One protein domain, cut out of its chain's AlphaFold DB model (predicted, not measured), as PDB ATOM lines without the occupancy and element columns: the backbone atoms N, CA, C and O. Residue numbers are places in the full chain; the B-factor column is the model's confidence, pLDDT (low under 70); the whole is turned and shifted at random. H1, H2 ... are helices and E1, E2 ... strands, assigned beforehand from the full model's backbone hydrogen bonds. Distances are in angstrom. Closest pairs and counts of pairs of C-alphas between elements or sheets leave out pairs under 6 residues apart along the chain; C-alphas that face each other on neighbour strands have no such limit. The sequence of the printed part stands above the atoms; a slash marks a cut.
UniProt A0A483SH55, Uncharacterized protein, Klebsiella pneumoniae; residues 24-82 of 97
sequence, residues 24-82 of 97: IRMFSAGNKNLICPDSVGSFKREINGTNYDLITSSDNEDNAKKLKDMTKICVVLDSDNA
ATOM      1  N   ILE A  24     -37.745   5.213 108.837       78.38
ATOM      2  CA  ILE A  24     -37.196   4.172 107.980       78.38
ATOM      3  C   ILE A  24     -35.976   3.546 108.652       78.38
ATOM      4  O   ILE A  24     -35.162   4.230 109.277       78.38
ATOM      5  N   ARG A  25     -35.809   2.235 108.492       76.62
ATOM      6  CA  ARG A  25     -34.598   1.540 108.931       76.62
ATOM      7  C   ARG A  25     -33.485   1.787 107.915       76.62
ATOM      8  O   ARG A  25     -33.561   1.318 106.783       76.62
ATOM      9  N   MET A  26     -32.451   2.514 108.323       74.75
ATOM     10  CA  MET A  26     -31.325   2.858 107.447       74.75
ATOM     11  C   MET A  26     -30.213   1.816 107.472       74.75
ATOM     12  O   MET A  26     -29.615   1.538 106.430       74.75
ATOM     13  N   PHE A  27     -29.947   1.250 108.649       70.94
ATOM     14  CA  PHE A  27     -28.911   0.249 108.871       70.94
ATOM     15  C   PHE A  27     -29.227  -0.591 110.111       70.94
ATOM     16  O   PHE A  27     -29.975  -0.160 110.994       70.94
ATOM     17  N   SER A  28     -28.629  -1.778 110.187       67.38
ATOM     18  CA  SER A  28     -28.643  -2.594 111.390       67.38
ATOM     19  C   SER A  28     -27.306  -3.275 111.612       67.38
ATOM     20  O   SER A  28     -26.752  -3.874 110.694       67.38
ATOM     21  N   ALA A  29     -26.817  -3.188 112.848       70.94
ATOM     22  CA  ALA A  29     -25.643  -3.908 113.321       70.94
ATOM     23  C   ALA A  29     -26.041  -4.741 114.534       70.94
ATOM     24  O   ALA A  29     -26.299  -4.201 115.613       70.94
ATOM     25  N   GLY A  30     -26.090  -6.059 114.345       79.06
ATOM     26  CA  GLY A  30     -26.537  -6.989 115.377       79.06
ATOM     27  C   GLY A  30     -27.962  -6.672 115.825       79.06
ATOM     28  O   GLY A  30     -28.883  -6.653 115.013       79.06
ATOM     29  N   ASN A  31     -28.126  -6.386 117.114       78.00
ATOM     30  CA  ASN A  31     -29.409  -6.051 117.725       78.00
ATOM     31  C   ASN A  31     -29.762  -4.556 117.642       78.00
ATOM     32  O   ASN A  31     -30.794  -4.151 118.155       78.00
ATOM     33  N   LYS A  32     -28.940  -3.714 117.007       78.69
ATOM     34  CA  LYS A  32     -29.198  -2.273 116.893       78.69
ATOM     35  C   LYS A  32     -29.744  -1.925 115.523       78.69
ATOM     36  O   LYS A  32     -29.231  -2.380 114.498       78.69
ATOM     37  N   ASN A  33     -30.756  -1.070 115.502       81.00
ATOM     38  CA  ASN A  33     -31.381  -0.532 114.304       81.00
ATOM     39  C   ASN A  33     -31.248   0.987 114.302       81.00
ATOM     40  O   ASN A  33     -31.673   1.648 115.245       81.00
ATOM     41  N   LEU A  34     -30.684   1.548 113.235       81.69
ATOM     42  CA  LEU A  34     -30.676   2.991 113.028       81.69
ATOM     43  C   LEU A  34     -31.958   3.385 112.293       81.69
ATOM     44  O   LEU A  34     -32.115   3.086 111.105       81.69
ATOM     45  N   ILE A  35     -32.870   4.039 113.004       85.50
ATOM     46  CA  ILE A  35     -34.128   4.555 112.469       85.50
ATOM     47  C   ILE A  35     -33.968   6.035 112.155       85.50
ATOM     48  O   ILE A  35     -33.549   6.816 113.003       85.50
ATOM     49  N   CYS A  36     -34.323   6.430 110.941       85.75
ATOM     50  CA  CYS A  36     -34.185   7.795 110.448       85.75
ATOM     51  C   CYS A  36     -35.520   8.332 109.932       85.75
ATOM     52  O   CYS A  36     -36.379   7.540 109.547       85.75
ATOM     53  N   PRO A  37     -35.700   9.655 109.848       86.31
ATOM     54  CA  PRO A  37     -36.829  10.212 109.123       86.31
ATOM     55  C   PRO A  37     -36.691   9.955 107.617       86.31
ATOM     56  O   PRO A  37     -35.595   9.744 107.093       86.31
ATOM     57  N   ASP A  38     -37.822   9.990 106.915       85.56
ATOM     58  CA  ASP A  38     -37.920   9.582 105.507       85.56
ATOM     59  C   ASP A  38     -37.019  10.406 104.564       85.56
ATOM     60  O   ASP A  38     -36.496   9.886 103.578       85.56
ATOM     61  N   SER A  39     -36.733  11.665 104.917       86.00
ATOM     62  CA  SER A  39     -35.814  12.544 104.178       86.00
ATOM     63  C   SER A  39     -34.405  11.959 104.031       86.00
ATOM     64  O   SER A  39     -33.786  12.106 102.976       86.00
ATOM     65  N   VAL A  40     -33.908  11.246 105.046       85.56
ATOM     66  CA  VAL A  40     -32.587  10.597 105.008       85.56
ATOM     67  C   VAL A  40     -32.586   9.425 104.022       85.56
ATOM     68  O   VAL A  40     -31.605   9.205 103.313       85.56
ATOM     69  N   GLY A  41     -33.697   8.692 103.922       82.06
ATOM     70  CA  GLY A  41     -33.835   7.579 102.979       82.06
ATOM     71  C   GLY A  41     -34.018   8.035 101.552       82.06
ATOM     72  O   GLY A  41     -33.444   7.429 100.653       82.06
ATOM     73  N   SER A  42     -34.777   9.110 101.343       83.75
ATOM     74  CA  SER A  42     -34.873   9.764 100.039       83.75
ATOM     75  C   SER A  42     -33.497  10.199  99.553       83.75
ATOM     76  O   SER A  42     -33.109   9.801  98.460       83.75
ATOM     77  N   PHE A  43     -32.706  10.867 100.400       83.94
ATOM     78  CA  PHE A  43     -31.344  11.256 100.037       83.94
ATOM     79  C   PHE A  43     -30.447  10.045  99.730       83.94
ATOM     80  O   PHE A  43     -29.740  10.041  98.726       83.94
ATOM     81  N   LYS A  44     -30.521   8.967 100.527       78.88
ATOM     82  CA  LYS A  44     -29.798   7.710 100.243       78.88
ATOM     83  C   LYS A  44     -30.177   7.105  98.883       78.88
ATOM     84  O   LYS A  44     -29.298   6.616  98.174       78.88
ATOM     85  N   ARG A  45     -31.468   7.112  98.528       78.62
ATOM     86  CA  ARG A  45     -31.955   6.624  97.226       78.62
ATOM     87  C   ARG A  45     -31.453   7.497  96.078       78.62
ATOM     88  O   ARG A  45     -31.018   6.950  95.073       78.62
ATOM     89  N   GLU A  46     -31.480   8.820  96.239       79.94
ATOM     90  CA  GLU A  46     -31.014   9.783  95.230       79.94
ATOM     91  C   GLU A  46     -29.535   9.598  94.881       79.94
ATOM     92  O   GLU A  46     -29.165   9.664  93.712       79.94
ATOM     93  N   ILE A  47     -28.691   9.302  95.872       76.69
ATOM     94  CA  ILE A  47     -27.258   9.065  95.649       76.69
ATOM     95  C   ILE A  47     -26.937   7.623  95.204       76.69
ATOM     96  O   ILE A  47     -25.784   7.207  95.283       76.69
ATOM     97  N   ASN A  48     -27.935   6.845  94.749       66.12
ATOM     98  CA  ASN A  48     -27.824   5.441  94.304       66.12
ATOM     99  C   ASN A  48     -27.131   4.494  95.305       66.12
ATOM    100  O   ASN A  48     -26.628   3.425  94.952       66.12
ATOM    101  N   GLY A  49     -27.139   4.856  96.586       60.22
ATOM    102  CA  GLY A  49     -26.478   4.111  97.644       60.22
ATOM    103  C   GLY A  49     -27.300   2.911  98.098       60.22
ATOM    104  O   GLY A  49     -27.943   2.958  99.146       60.22
ATOM    105  N   THR A  50     -27.288   1.810  97.343       54.84
ATOM    106  CA  THR A  50     -27.830   0.526  97.834       54.84
ATOM    107  C   THR A  50     -26.976  -0.041  98.968       54.84
ATOM    108  O   THR A  50     -27.515  -0.676  99.874       54.84
ATOM    109  N   ASN A  51     -25.674   0.265  98.980       57.91
ATOM    110  CA  ASN A  51     -24.727  -0.164 100.002       57.91
ATOM    111  C   ASN A  51     -24.035   1.053 100.645       57.91
ATOM    112  O   ASN A  51     -23.462   1.878  99.938       57.91
ATOM    113  N   TYR A  52     -24.101   1.170 101.975       59.09
ATOM    114  CA  TYR A  52     -23.502   2.289 102.718       59.09
ATOM    115  C   TYR A  52     -21.980   2.334 102.522       59.09
ATOM    116  O   TYR A  52     -21.420   3.415 102.352       59.09
ATOM    117  N   ASP A  53     -21.351   1.159 102.416       57.88
ATOM    118  CA  ASP A  53     -19.916   1.023 102.159       57.88
ATOM    119  C   ASP A  53     -19.521   1.608 100.794       57.88
ATOM    120  O   ASP A  53     -18.463   2.223 100.667       57.88
ATOM    121  N   LEU A  54     -20.407   1.499  99.791       54.16
ATOM    122  CA  LEU A  54     -20.184   2.056  98.450       54.16
ATOM    123  C   LEU A  54     -20.325   3.583  98.418       54.16
ATOM    124  O   LEU A  54     -19.668   4.244  97.621       54.16
ATOM    125  N   ILE A  55     -21.149   4.157  99.301       57.59
ATOM    126  CA  ILE A  55     -21.299   5.616  99.428       57.59
ATOM    127  C   ILE A  55     -20.019   6.212 100.015       57.59
ATOM    128  O   ILE A  55     -19.547   7.240  99.537       57.59
ATOM    129  N   THR A  56     -19.431   5.549 101.016       55.84
ATOM    130  CA  THR A  56     -18.170   5.977 101.637       55.84
ATOM    131  C   THR A  56     -16.938   5.688 100.784       55.84
ATOM    132  O   THR A  56     -15.895   6.284 101.032       55.84
ATOM    133  N   SER A  57     -17.040   4.781  99.806       53.75
ATOM    134  CA  SER A  57     -15.940   4.424  98.901       53.75
ATOM    135  C   SER A  57     -15.999   5.122  97.541       53.75
ATOM    136  O   SER A  57     -15.061   4.981  96.763       53.75
ATOM    137  N   SER A  58     -17.103   5.796  97.203       50.78
ATOM    138  CA  SER A  58     -17.238   6.529  95.939       50.78
ATOM    139  C   SER A  58     -16.549   7.895  96.004       50.78
ATOM    140  O   SER A  58     -16.546   8.525  97.060       50.78
ATOM    141  N   ASP A  59     -16.048   8.383  94.864       53.09
ATOM    142  CA  ASP A  59     -15.353   9.673  94.659       53.09
ATOM    143  C   ASP A  59     -16.182  10.937  95.002       53.09
ATOM    144  O   ASP A  59     -15.845  12.051  94.603       53.09
ATOM    145  N   ASN A  60     -17.300  10.794  95.715       64.12
ATOM    146  CA  ASN A  60     -18.218  11.868  96.062       64.12
ATOM    147  C   ASN A  60     -18.245  12.080  97.583       64.12
ATOM    148  O   ASN A  60     -19.255  11.858  98.260       64.12
ATOM    149  N   GLU A  61     -17.091  12.489  98.113       67.88
ATOM    150  CA  GLU A  61     -16.828  12.747  99.537       67.88
ATOM    151  C   GLU A  61     -17.881  13.691 100.162       67.88
ATOM    152  O   GLU A  61     -18.295  13.515 101.313       67.88
ATOM    153  N   ASP A  62     -18.414  14.619  99.362       79.19
ATOM    154  CA  ASP A  62     -19.489  15.537  99.741       79.19
ATOM    155  C   ASP A  62     -20.814  14.823 100.044       79.19
ATOM    156  O   ASP A  62     -21.485  15.144 101.032       79.19
ATOM    157  N   ASN A  63     -21.188  13.812  99.256       76.56
ATOM    158  CA  ASN A  63     -22.404  13.032  99.491       76.56
ATOM    159  C   ASN A  63     -22.275  12.132 100.723       76.56
ATOM    160  O   ASN A  63     -23.223  12.033 101.510       76.56
ATOM    161  N   ALA A  64     -21.104  11.526 100.938       76.00
ATOM    162  CA  ALA A  64     -20.832  10.728 102.131       76.00
ATOM    163  C   ALA A  64     -20.890  11.589 103.404       76.00
ATOM    164  O   ALA A  64     -21.539  11.220 104.389       76.00
ATOM    165  N   LYS A  65     -20.280  12.780 103.372       81.56
ATOM    166  CA  LYS A  65     -20.324  13.748 104.474       81.56
ATOM    167  C   LYS A  65     -21.746  14.231 104.748       81.56
ATOM    168  O   LYS A  65     -22.187  14.208 105.898       81.56
ATOM    169  N   LYS A  66     -22.494  14.591 103.703       84.38
ATOM    170  CA  LYS A  66     -23.886  15.039 103.821       84.38
ATOM    171  C   LYS A  66     -24.798  13.944 104.372       84.38
ATOM    172  O   LYS A  66     -25.603  14.221 105.258       84.38
ATOM    173  N   LEU A  67     -24.636  12.696 103.926       81.19
ATOM    174  CA  LEU A  67     -25.390  11.567 104.473       81.19
ATOM    175  C   LEU A  67     -25.056  11.354 105.953       81.19
ATOM    176  O   LEU A  67     -25.969  11.213 106.764       81.19
ATOM    177  N   LYS A  68     -23.770  11.387 106.328       82.38
ATOM    178  CA  LYS A  68     -23.335  11.286 107.728       82.38
ATOM    179  C   LYS A  68     -23.971  12.378 108.589       82.38
ATOM    180  O   LYS A  68     -24.489  12.082 109.666       82.38
ATOM    181  N   ASP A  69     -23.993  13.616 108.108       85.88
ATOM    182  CA  ASP A  69     -24.625  14.730 108.815       85.88
ATOM    183  C   ASP A  69     -26.142  14.547 108.947       85.88
ATOM    184  O   ASP A  69     -26.683  14.722 110.040       85.88
ATOM    185  N   MET A  70     -26.821  14.096 107.891       84.50
ATOM    186  CA  MET A  70     -28.248  13.759 107.942       84.50
ATOM    187  C   MET A  70     -28.543  12.562 108.850       84.50
ATOM    188  O   MET A  70     -29.625  12.484 109.416       84.50
ATOM    189  N   THR A  71     -27.607  11.632 109.053       83.50
ATOM    190  CA  THR A  71     -27.835  10.522 109.991       83.50
ATOM    191  C   THR A  71     -27.750  10.924 111.465       83.50
ATOM    192  O   THR A  71     -28.202  10.171 112.323       83.50
ATOM    193  N   LYS A  72     -27.254  12.126 111.797       85.25
ATOM    194  CA  LYS A  72     -27.194  12.613 113.192       85.25
ATOM    195  C   LYS A  72     -28.570  12.832 113.823       85.25
ATOM    196  O   LYS A  72     -28.680  12.819 115.042       85.25
ATOM    197  N   ILE A  73     -29.606  13.044 113.009       84.31
ATOM    198  CA  ILE A  73     -30.994  13.183 113.480       84.31
ATOM    199  C   ILE A  73     -31.698  11.834 113.671       84.31
ATOM    200  O   ILE A  73     -32.851  11.814 114.094       84.31
ATOM    201  N   CYS A  74     -31.032  10.726 113.340       86.00
ATOM    202  CA  CYS A  74     -31.552   9.375 113.487       86.00
ATOM    203  C   CYS A  74     -31.402   8.847 114.914       86.00
ATOM    204  O   CYS A  74     -30.607   9.340 115.709       86.00
ATOM    205  N   VAL A  75     -32.152   7.795 115.215       85.31
ATOM    206  CA  VAL A  75     -32.220   7.163 116.530       85.31
ATOM    207  C   VAL A  75     -31.719   5.742 116.425       85.31
ATOM    208  O   VAL A  75     -32.062   5.025 115.488       85.31
ATOM    209  N   VAL A  76     -30.948   5.320 117.415       83.50
ATOM    210  CA  VAL A  76     -30.597   3.914 117.579       83.50
ATOM    211  C   VAL A  76     -31.660   3.258 118.455       83.50
ATOM    212  O   VAL A  76     -31.863   3.676 119.591       83.50
ATOM    213  N   LEU A  77     -32.335   2.246 117.918       80.38
ATOM    214  CA  LEU A  77     -33.259   1.387 118.650       80.38
ATOM    215  C   LEU A  77     -32.659  -0.006 118.785       80.38
ATOM    216  O   LEU A  77     -32.277  -0.616 117.785       80.38
ATOM    217  N   ASP A  78     -32.619  -0.527 120.004       79.50
ATOM    218  CA  ASP A  78     -32.345  -1.944 120.227       79.50
ATOM    219  C   ASP A  78     -33.535  -2.799 119.747       79.50
ATOM    220  O   ASP A  78     -34.693  -2.377 119.807       79.50
ATOM    221  N   SER A  79     -33.257  -4.000 119.240       68.06
ATOM    222  CA  SER A  79     -34.248  -4.950 118.718       68.06
ATOM    223  C   SER A  79     -35.292  -5.309 119.757       68.06
ATOM    224  O   SER A  79     -36.459  -5.460 119.418       68.06
ATOM    225  N   ASP A  80     -34.881  -5.372 121.018       65.25
ATOM    226  CA  ASP A  80     -35.748  -5.709 122.142       65.25
ATOM    227  C   ASP A  80     -36.774  -4.592 122.373       65.25
ATOM    228  O   ASP A  80     -37.931  -4.861 122.690       65.25
ATOM    229  N   ASN A  81     -36.387  -3.337 122.113       65.44
ATOM    230  CA  ASN A  81     -37.317  -2.213 122.132       65.44
ATOM    231  C   ASN A  81     -38.303  -2.326 120.965       65.44
ATOM    232  O   ASN A  81     -39.491  -2.118 121.166       65.44
ATOM    233  N   ALA A  82     -37.840  -2.681 119.760       60.97
ATOM    234  CA  ALA A  82     -38.711  -2.849 118.592       60.97
ATOM    235  C   ALA A  82     -39.726  -3.992 118.775       60.97
ATOM    236  O   ALA A  82     -40.904  -3.822 118.475       60.97
TER     237      ALA A  82
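AT A GLANCE: This is residues 24 to 82 of the 97 residues of an uncharacterized protein of Klebsiella pneumoniae (UniProt A0A483SH55). A small three-stranded antiparallel sheet, E1 to E3, makes one end of an elongated shape, and the helices H1 and H3, side by side and running opposite ways, reach out from it toward the other end. The short helix H2 lies in the turn that joins H1 to H3, away from the sheet, and the four-residue helix H4 follows E3 at the opposite end of the long axis. The printed part has 59 residues, with three named strands and four named helices in the order E1, E2, H1, H2, H3, E3, H4; the sheet's order is E1, E2, E3, and the class is mixed, helices and strands. The whole is compact, with a radius of gyration of the C-alphas of 11.7 A, and spans 37 by 20 by 16 A.

HOW THE PARTS SIT: Look first at the inner strand E2, residues 32 to 36. On one side is its antiparallel neighbour E1, residues 24 to 29, with which it forms a hairpin; N 26 and O 34 are 2.9 A apart, within hydrogen-bond range. On the other side is E3, residues 75 to 78, also antiparallel; N 33 and O 77 are 2.8 A apart, within hydrogen-bond range. H1, residues 38 to 46, only grazes the sheet, with its residues 38 to 44. H3, residues 61 to 71, is only just on the sheet, with 5 pairs of C-alphas within 10 A, and grazes it with residues 70 to 71. H1 and H3 touch at a shallow tilt of 20 degrees, opposite ways; their closest C-alphas, of Val 40 and Met 70, are 6.1 A apart. H2, residues 52 to 57, is not on the sheet, and it only just touches H3, only at the corner, with 3 pairs of C-alphas within 8 A; the closest, of Thr 56 and Ala 64, are 5.5 A apart. H1 and H2 are apart. H4, residues 79 to 82, only grazes the sheet. Every O i to N i+4 pair is within hydrogen-bond range in H1, H2 and H3; H4 is too short for such a pair.

IN THESE COORDINATES: Find C-alpha 24 at (-37.196, 4.172, 107.980); from there E1 runs 15.1 A to residue 29. E2 covers 13.0 A and E3 9.8 A. H1 begins at C-alpha 38, (-37.920, 9.582, 105.507), and measures 12.4 A; H2 measures 8.7 A and H3, the longest helix, 15.3 A. H4, 4.9 A long, ends at C-alpha 82, (-38.711, -2.849, 118.592).

THE WHOLE: The C-alphas farthest apart are those of Asp 59 and Asp 80, at 37.5 A. The printed part has no cut, and its six links between named elements are tight. The mean pLDDT of the printed part is 74.4; look for values under 70 at residue 28, residues 48 to 61 and residues 79 to 82.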